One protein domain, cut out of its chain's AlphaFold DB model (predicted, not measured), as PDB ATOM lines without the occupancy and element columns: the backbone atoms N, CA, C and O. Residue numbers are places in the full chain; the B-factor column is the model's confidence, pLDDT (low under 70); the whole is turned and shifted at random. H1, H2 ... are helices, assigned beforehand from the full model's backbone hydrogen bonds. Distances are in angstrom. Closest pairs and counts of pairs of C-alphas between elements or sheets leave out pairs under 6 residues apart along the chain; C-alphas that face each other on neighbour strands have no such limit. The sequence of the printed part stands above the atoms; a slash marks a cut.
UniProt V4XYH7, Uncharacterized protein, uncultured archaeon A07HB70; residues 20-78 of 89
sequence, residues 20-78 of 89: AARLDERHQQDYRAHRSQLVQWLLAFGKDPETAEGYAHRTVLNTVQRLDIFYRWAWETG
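AT A GLANCE: This is residues 20 to 78 of the 89 residues of an uncharacterized protein of uncultured archaeon A07HB70 (UniProt V4XYH7). Two long helices, H1 and H2, make a helical hairpin that opens as a narrow V: they meet near the end of H1 and the beginning of H2, and their other ends spread. The link of residues 46 to 56 joins them at the closed end. The printed part has 59 residues with two named helices, H1 then H2, and no named strand; the class is all helix. It is loose, with a radius of gyration of the C-alphas of 13.1 A, and spans 38 by 19 by 19 A.

IN THESE COORDINATES: H1, residues 25 to 45, begins at C-alpha 25 (39.791, -14.740, -32.861) and is 29.7 A long from first to last C-alpha. H2, residues 57 to 76, is 28.9 A long and ends at C-alpha 76 (25.504, -6.382, -26.249).

HOW THE PARTS SIT: H1 touches H2 with residues 39 to 43 alone, and H2 touches H1 with residues 57 to 64 alone. Their closest C-alphas, of Leu 42 and Val 60, are 6.4 A apart. The two run opposite ways at a shallow tilt of 34.9 degrees, only just short of steep. In H1 and H2 every O i to N i+4 pair is within hydrogen-bond range.

THE WHOLE: The C-alphas farthest apart, of Asp 24 and Thr 51, are 38.6 A apart. The printed part has no cut. The link from H1 to H2 is long, with 11 residues. No printed residue has pLDDT under 70.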
ATOM      1  N   ALA A  20      30.997 -17.660 -30.397       93.75
ATOM      2  CA  ALA A  20      31.994 -17.659 -31.473       93.75
ATOM      3  C   ALA A  20      31.615 -16.695 -32.614       93.75
ATOM      4  O   ALA A  20      32.445 -15.920 -33.071       93.75
ATOM      5  N   ALA A  21      30.339 -16.653 -33.006       93.25
ATOM      6  CA  ALA A  21      29.853 -15.762 -34.063       93.25
ATOM      7  C   ALA A  21      29.902 -14.256 -33.715       93.25
ATOM      8  O   ALA A  21      29.734 -13.415 -34.598       93.25
ATOM      9  N   ARG A  22      30.070 -13.892 -32.435       90.88
ATOM     10  CA  ARG A  22      30.088 -12.494 -31.956       90.88
ATOM     11  C   ARG A  22      31.489 -11.964 -31.669       90.88
ATOM     12  O   ARG A  22      31.645 -10.751 -31.533       90.88
ATOM     13  N   LEU A  23      32.458 -12.859 -31.520       90.56
ATOM     14  CA  LEU A  23      33.808 -12.566 -31.063       90.56
ATOM     15  C   LEU A  23      34.796 -12.768 -32.212       90.56
ATOM     16  O   LEU A  23      34.681 -13.733 -32.969       90.56
ATOM     17  N   ASP A  24      35.792 -11.892 -32.319       91.38
ATOM     18  CA  ASP A  24      36.956 -12.167 -33.165       91.38
ATOM     19  C   ASP A  24      37.859 -13.243 -32.538       91.38
ATOM     20  O   ASP A  24      37.646 -13.691 -31.410       91.38
ATOM     21  N   GLU A  25      38.883 -13.666 -33.275       90.19
ATOM     22  CA  GLU A  25      39.791 -14.740 -32.861       90.19
ATOM     23  C   GLU A  25      40.471 -14.475 -31.509       90.19
ATOM     24  O   GLU A  25      40.586 -15.388 -30.686       90.19
ATOM     25  N   ARG A  26      40.879 -13.226 -31.246       90.56
ATOM     26  CA  ARG A  26      41.558 -12.851 -29.999       90.56
ATOM     27  C   ARG A  26      40.598 -12.977 -28.821       90.56
ATOM     28  O   ARG A  26      40.917 -13.656 -27.846       90.56
ATOM     29  N   HIS A  27      39.404 -12.403 -28.944       90.19
ATOM     30  CA  HIS A  27      38.394 -12.486 -27.897       90.19
ATOM     31  C   HIS A  27      37.874 -13.920 -27.707       90.19
ATOM     32  O   HIS A  27      37.563 -14.311 -26.584       90.19
ATOM     33  N   GLN A  28      37.800 -14.740 -28.762       93.62
ATOM     34  CA  GLN A  28      37.468 -16.163 -28.626       93.62
ATOM     35  C   GLN A  28      38.522 -16.915 -27.810       93.62
ATOM     36  O   GLN A  28      38.165 -17.772 -27.000       93.62
ATOM     37  N   GLN A  29      39.806 -16.604 -28.001       93.38
ATOM     38  CA  GLN A  29      40.890 -17.217 -27.237       93.38
ATOM     39  C   GLN A  29      40.839 -16.810 -25.760       93.38
ATOM     40  O   GLN A  29      40.919 -17.679 -24.888       93.38
ATOM     41  N   ASP A  30      40.624 -15.526 -25.476       92.44
ATOM     42  CA  ASP A  30      40.508 -15.028 -24.103       92.44
ATOM     43  C   ASP A  30      39.250 -15.586 -23.412       92.44
ATOM     44  O   ASP A  30      39.317 -16.093 -22.287       92.44
ATOM     45  N   TYR A  31      38.110 -15.611 -24.112       94.44
ATOM     46  CA  TYR A  31      36.874 -16.199 -23.594       94.44
ATOM     47  C   TYR A  31      37.021 -17.699 -23.323       94.44
ATOM     48  O   TYR A  31      36.583 -18.184 -22.278       94.44
ATOM     49  N   ARG A  32      37.691 -18.440 -24.213       95.38
ATOM     50  CA  ARG A  32      38.009 -19.860 -24.016       95.38
ATOM     51  C   ARG A  32      38.872 -20.083 -22.781       95.38
ATOM     52  O   ARG A  32      38.576 -20.988 -22.004       95.38
ATOM     53  N   ALA A  33      39.919 -19.281 -22.595       95.25
ATOM     54  CA  ALA A  33      40.809 -19.389 -21.443       95.25
ATOM     55  C   ALA A  33      40.044 -19.151 -20.132       95.25
ATOM     56  O   ALA A  33      40.111 -19.983 -19.224       95.25
ATOM     57  N   HIS A  34      39.241 -18.085 -20.080       95.62
ATOM     58  CA  HIS A  34      38.348 -17.785 -18.955       95.62
ATOM     59  C   HIS A  34      37.382 -18.941 -18.660       95.62
ATOM     60  O   HIS A  34      37.303 -19.438 -17.537       95.62
ATOM     61  N   ARG A  35      36.674 -19.422 -19.688       96.94
ATOM     62  CA  ARG A  35      35.708 -20.524 -19.582       96.94
ATOM     63  C   ARG A  35      36.359 -21.815 -19.104       96.94
ATOM     64  O   ARG A  35      35.766 -22.515 -18.292       96.94
ATOM     65  N   SER A  36      37.565 -22.115 -19.583       97.31
ATOM     66  CA  SER A  36      38.314 -23.312 -19.195       97.31
ATOM     67  C   SER A  36      38.645 -23.294 -17.707       97.31
ATOM     68  O   SER A  36      38.314 -24.242 -16.996       97.31
ATOM     69  N   GLN A  37      39.201 -22.181 -17.216       97.44
ATOM     70  CA  GLN A  37      39.518 -22.005 -15.797       97.44
ATOM     71  C   GLN A  37      38.261 -22.111 -14.928       97.44
ATOM     72  O   GLN A  37      38.256 -22.829 -13.931       97.44
ATOM     73  N   LEU A  38      37.171 -21.461 -15.344       97.88
ATOM     74  CA  LEU A  38      35.901 -21.514 -14.631       97.88
ATOM     75  C   LEU A  38      35.326 -22.936 -14.566       97.88
ATOM     76  O   LEU A  38      34.911 -23.373 -13.497       97.88
ATOM     77  N   VAL A  39      35.279 -23.663 -15.687       98.25
ATOM     78  CA  VAL A  39      34.731 -25.029 -15.730       98.25
ATOM     79  C   VAL A  39      35.559 -25.969 -14.861       98.25
ATOM     80  O   VAL A  39      34.986 -26.706 -14.062       98.25
ATOM     81  N   GLN A  40      36.890 -25.916 -14.972       97.88
ATOM     82  CA  GLN A  40      37.783 -26.729 -14.144       97.88
ATOM     83  C   GLN A  40      37.587 -26.423 -12.657       97.88
ATOM     84  O   GLN A  40      37.455 -27.342 -11.852       97.88
ATOM     85  N   TRP A  41      37.480 -25.141 -12.296       98.31
ATOM     86  CA  TRP A  41      37.230 -24.743 -10.916       98.31
ATOM     87  C   TRP A  41      35.862 -25.221 -10.415       98.31
ATOM     88  O   TRP A  41      35.768 -25.765  -9.322       98.31
ATOM     89  N   LEU A  42      34.802 -25.105 -11.218       98.25
ATOM     90  CA  LEU A  42      33.468 -25.576 -10.832       98.25
ATOM     91  C   LEU A  42      33.410 -27.098 -10.645       98.25
ATOM     92  O   LEU A  42      32.711 -27.567  -9.746       98.25
ATOM     93  N   LEU A  43      34.132 -27.855 -11.475       98.31
ATOM     94  CA  LEU A  43      34.210 -29.318 -11.402       98.31
ATOM     95  C   LEU A  43      35.072 -29.827 -10.244       98.31
ATOM     96  O   LEU A  43      34.851 -30.949  -9.802       98.31
ATOM     97  N   ALA A  44      36.036 -29.039  -9.766       97.50
ATOM     98  CA  ALA A  44      36.932 -29.439  -8.681       97.50
ATOM     99  C   ALA A  44      36.531 -28.857  -7.316       97.50
ATOM    100  O   ALA A  44      36.669 -29.532  -6.307       97.50
ATOM    101  N   PHE A  45      36.018 -27.625  -7.281       98.00
ATOM    102  CA  PHE A  45      35.823 -26.851  -6.047       98.00
ATOM    103  C   PHE A  45      34.462 -26.151  -5.957       98.00
ATOM    104  O   PHE A  45      34.141 -25.563  -4.931       98.00
ATOM    105  N   GLY A  46      33.668 -26.143  -7.031       96.44
ATOM    106  CA  GLY A  46      32.528 -25.232  -7.141       96.44
ATOM    107  C   GLY A  46      31.440 -25.398  -6.080       96.44
ATOM    108  O   GLY A  46      30.759 -24.417  -5.772       96.44
ATOM    109  N   LYS A  47      31.250 -26.613  -5.557       97.12
ATOM    110  CA  LYS A  47      30.179 -26.927  -4.605       97.12
ATOM    111  C   LYS A  47      30.585 -26.573  -3.179       97.12
ATOM    112  O   LYS A  47      29.813 -25.915  -2.489       97.12
ATOM    113  N   ASP A  48      31.774 -26.999  -2.776       96.94
ATOM    114  CA  ASP A  48      32.371 -26.682  -1.487       96.94
ATOM    115  C   ASP A  48      33.897 -26.534  -1.650       96.94
ATOM    116  O   ASP A  48      34.629 -27.527  -1.724       96.94
ATOM    117  N   PRO A  49      34.397 -25.289  -1.717       95.56
ATOM    118  CA  PRO A  49      35.823 -25.032  -1.854       95.56
ATOM    119  C   PRO A  49      36.655 -25.458  -0.638       95.56
ATOM    120  O   PRO A  49      37.834 -25.762  -0.814       95.56
ATOM    121  N   GLU A  50      36.084 -25.476   0.572       96.88
ATOM    122  CA  GLU A  50      36.824 -25.815   1.798       96.88
ATOM    123  C   GLU A  50      37.165 -27.308   1.846       96.88
ATOM    124  O   GLU A  50      38.236 -27.690   2.320       96.88
ATOM    125  N   THR A  51      36.285 -28.151   1.299       96.06
ATOM    126  CA  THR A  51      36.465 -29.611   1.233       96.06
ATOM    127  C   THR A  51      36.937 -30.115  -0.133       96.06
ATOM    128  O   THR A  51      37.072 -31.324  -0.325       96.06
ATOM    129  N   ALA A  52      37.242 -29.206  -1.068       94.88
ATOM    130  CA  ALA A  52      37.572 -29.523  -2.457       94.88
ATOM    131  C   ALA A  52      36.505 -30.388  -3.153       94.88
ATOM    132  O   ALA A  52      36.816 -31.348  -3.861       94.88
ATOM    133  N   GLU A  53      35.232 -30.044  -2.936       97.75
ATOM    134  CA  GLU A  53      34.101 -30.692  -3.586       97.75
ATOM    135  C   GLU A  53      33.606 -29.865  -4.781       97.75
ATOM    136  O   GLU A  53      33.145 -28.724  -4.666       97.75
ATOM    137  N   GLY A  54      33.654 -30.466  -5.966       98.12
ATOM    138  CA  GLY A  54      33.092 -29.892  -7.180       98.12
ATOM    139  C   GLY A  54      31.592 -30.113  -7.338       98.12
ATOM    140  O   GLY A  54      30.978 -30.990  -6.729       98.12
ATOM    141  N   TYR A  55      30.980 -29.339  -8.232       98.50
ATOM    142  CA  TYR A  55      29.623 -29.628  -8.675       98.50
ATOM    143  C   TYR A  55      29.580 -30.855  -9.585       98.50
ATOM    144  O   TYR A  55      30.486 -31.109 -10.378       98.50
ATOM    145  N   ALA A  56      28.444 -31.555  -9.563       98.12
ATOM    146  CA  ALA A  56      28.148 -32.580 -10.553       98.12
ATOM    147  C   ALA A  56      28.246 -32.015 -11.982       98.12
ATOM    148  O   ALA A  56      27.790 -30.901 -12.256       98.12
ATOM    149  N   HIS A  57      28.760 -32.823 -12.910       98.25
ATOM    150  CA  HIS A  57      28.981 -32.444 -14.313       98.25
ATOM    151  C   HIS A  57      27.776 -31.743 -14.959       98.25
ATOM    152  O   HIS A  57      27.902 -30.649 -15.508       98.25
ATOM    153  N   ARG A  58      26.572 -32.317 -14.810       98.06
ATOM    154  CA  ARG A  58      25.330 -31.741 -15.350       98.06
ATOM    155  C   ARG A  58      25.035 -30.349 -14.787       98.06
ATOM    156  O   ARG A  58      24.540 -29.490 -15.516       98.06
ATOM    157  N   THR A  59      25.327 -30.124 -13.508       98.38
ATOM    158  CA  THR A  59      25.165 -28.816 -12.867       98.38
ATOM    159  C   THR A  59      26.130 -27.808 -13.475       98.38
ATOM    160  O   THR A  59      25.694 -26.721 -13.846       98.38
ATOM    161  N   VAL A  60      27.402 -28.175 -13.662       98.44
ATOM    162  CA  VAL A  60      28.390 -27.300 -14.315       98.44
ATOM    163  C   VAL A  60      27.955 -26.957 -15.735       98.44
ATOM    164  O   VAL A  60      27.890 -25.775 -16.065       98.44
ATOM    165  N   LEU A  61      27.563 -27.950 -16.539       98.06
ATOM    166  CA  LEU A  61      27.081 -27.744 -17.908       98.06
ATOM    167  C   LEU A  61      25.925 -26.730 -17.965       98.06
ATOM    168  O   LEU A  61      25.988 -25.755 -18.716       98.06
ATOM    169  N   ASN A  62      24.893 -26.926 -17.141       98.06
ATOM    170  CA  ASN A  62      23.735 -26.031 -17.094       98.06
ATOM    171  C   ASN A  62      24.125 -24.614 -16.645       98.06
ATOM    172  O   ASN A  62      23.630 -23.623 -17.188       98.06
ATOM    173  N   THR A  63      25.012 -24.503 -15.655       98.00
ATOM    174  CA  THR A  63      25.497 -23.219 -15.139       98.00
ATOM    175  C   THR A  63      26.260 -22.453 -16.209       98.00
ATOM    176  O   THR A  63      25.950 -21.292 -16.473       98.00
ATOM    177  N   VAL A  64      27.212 -23.095 -16.887       97.56
ATOM    178  CA  VAL A  64      28.025 -22.401 -17.887       97.56
ATOM    179  C   VAL A  64      27.219 -22.040 -19.137       97.56
ATOM    180  O   VAL A  64      27.474 -20.999 -19.734       97.56
ATOM    181  N   GLN A  65      26.197 -22.811 -19.516       96.56
ATOM    182  CA  GLN A  65      25.269 -22.407 -20.583       96.56
ATOM    183  C   GLN A  65      24.509 -21.118 -20.234       96.56
ATOM    184  O   GLN A  65      24.353 -20.235 -21.076       96.56
ATOM    185  N   ARG A  66      24.074 -20.965 -18.978       97.81
ATOM    186  CA  ARG A  66      23.409 -19.737 -18.509       97.81
ATOM    187  C   ARG A  66      24.368 -18.553 -18.445       97.81
ATOM    188  O   ARG A  66      24.002 -17.457 -18.863       97.81
ATOM    189  N   LEU A  67      25.597 -18.774 -17.977       97.31
ATOM    190  CA  LEU A  67      26.631 -17.735 -17.962       97.31
ATOM    191  C   LEU A  67      26.974 -17.247 -19.368       97.31
ATOM    192  O   LEU A  67      27.150 -16.056 -19.570       97.31
ATOM    193  N   ASP A  68      27.003 -18.140 -20.352       97.00
ATOM    194  CA  ASP A  68      27.245 -17.788 -21.750       97.00
ATOM    195  C   ASP A  68      26.149 -16.868 -22.325       97.00
ATOM    196  O   ASP A  68      26.448 -15.898 -23.021       97.00
ATOM    197  N   ILE A  69      24.880 -17.097 -21.963       96.31
ATOM    198  CA  ILE A  69      23.776 -16.172 -22.282       96.31
ATOM    199  C   ILE A  69      23.997 -14.814 -21.601       96.31
ATOM    200  O   ILE A  69      23.857 -13.774 -22.246       96.31
ATOM    201  N   PHE A  70      24.362 -14.822 -20.317       95.62
ATOM    202  CA  PHE A  70      24.620 -13.603 -19.554       95.62
ATOM    203  C   PHE A  70      25.788 -12.786 -20.127       95.62
ATOM    204  O   PHE A  70      25.656 -11.574 -20.288       95.62
ATOM    205  N   TYR A  71      26.901 -13.425 -20.492       94.50
ATOM    206  CA  TYR A  71      28.053 -12.746 -21.082       94.50
ATOM    207  C   TYR A  71      27.706 -12.093 -22.414       94.50
ATOM    208  O   TYR A  71      28.017 -10.920 -22.605       94.50
ATOM    209  N   ARG A  72      26.976 -12.790 -23.293       93.38
ATOM    210  CA  ARG A  72      26.497 -12.183 -24.543       93.38
ATOM    211  C   ARG A  72      25.631 -10.955 -24.302       93.38
ATOM    212  O   ARG A  72      25.854  -9.933 -24.941       93.38
ATOM    213  N   TRP A  73      24.691 -11.030 -23.361       93.56
ATOM    214  CA  TRP A  73      23.877  -9.876 -22.980       93.56
ATOM    215  C   TRP A  73      24.733  -8.721 -22.433       93.56
ATOM    216  O   TRP A  73      24.493  -7.554 -22.750       93.56
ATOM    217  N   ALA A  74      25.756  -9.025 -21.634       91.19
ATOM    218  CA  ALA A  74      26.652  -8.019 -21.079       91.19
ATOM    219  C   ALA A  74      27.498  -7.326 -22.164       91.19
ATOM    220  O   ALA A  74      27.667  -6.106 -22.108       91.19
ATOM    221  N   TRP A  75      27.966  -8.077 -23.170       88.44
ATOM    222  CA  TRP A  75      28.659  -7.537 -24.347       88.44
ATOM    223  C   TRP A  75      27.732  -6.667 -25.204       88.44
ATOM    224  O   TRP A  75      28.116  -5.577 -25.616       88.44
ATOM    225  N   GLU A  76      26.494  -7.111 -25.440       87.75
ATOM    226  CA  GLU A  76      25.504  -6.382 -26.249       87.75
ATOM    227  C   GLU A  76      25.045  -5.073 -25.582       87.75
ATOM    228  O   GLU A  76      24.749  -4.099 -26.271       87.75
ATOM    229  N   THR A  77      25.015  -5.023 -24.247       87.69
ATOM    230  CA  THR A  77      24.586  -3.837 -23.484       87.69
ATOM    231  C   THR A  77      25.729  -2.898 -23.088       87.69
ATOM    232  O   THR A  77      25.474  -1.893 -22.424       87.69
ATOM    233  N   GLY A  78      26.980  -3.208 -23.457       72.50
ATOM    234  CA  GLY A  78      28.163  -2.415 -23.094       72.50
ATOM    235  C   GLY A  78      28.462  -2.381 -21.590       72.50
ATOM    236  O   GLY A  78      29.229  -1.544 -21.129       72.50
TER     237      GLY A  78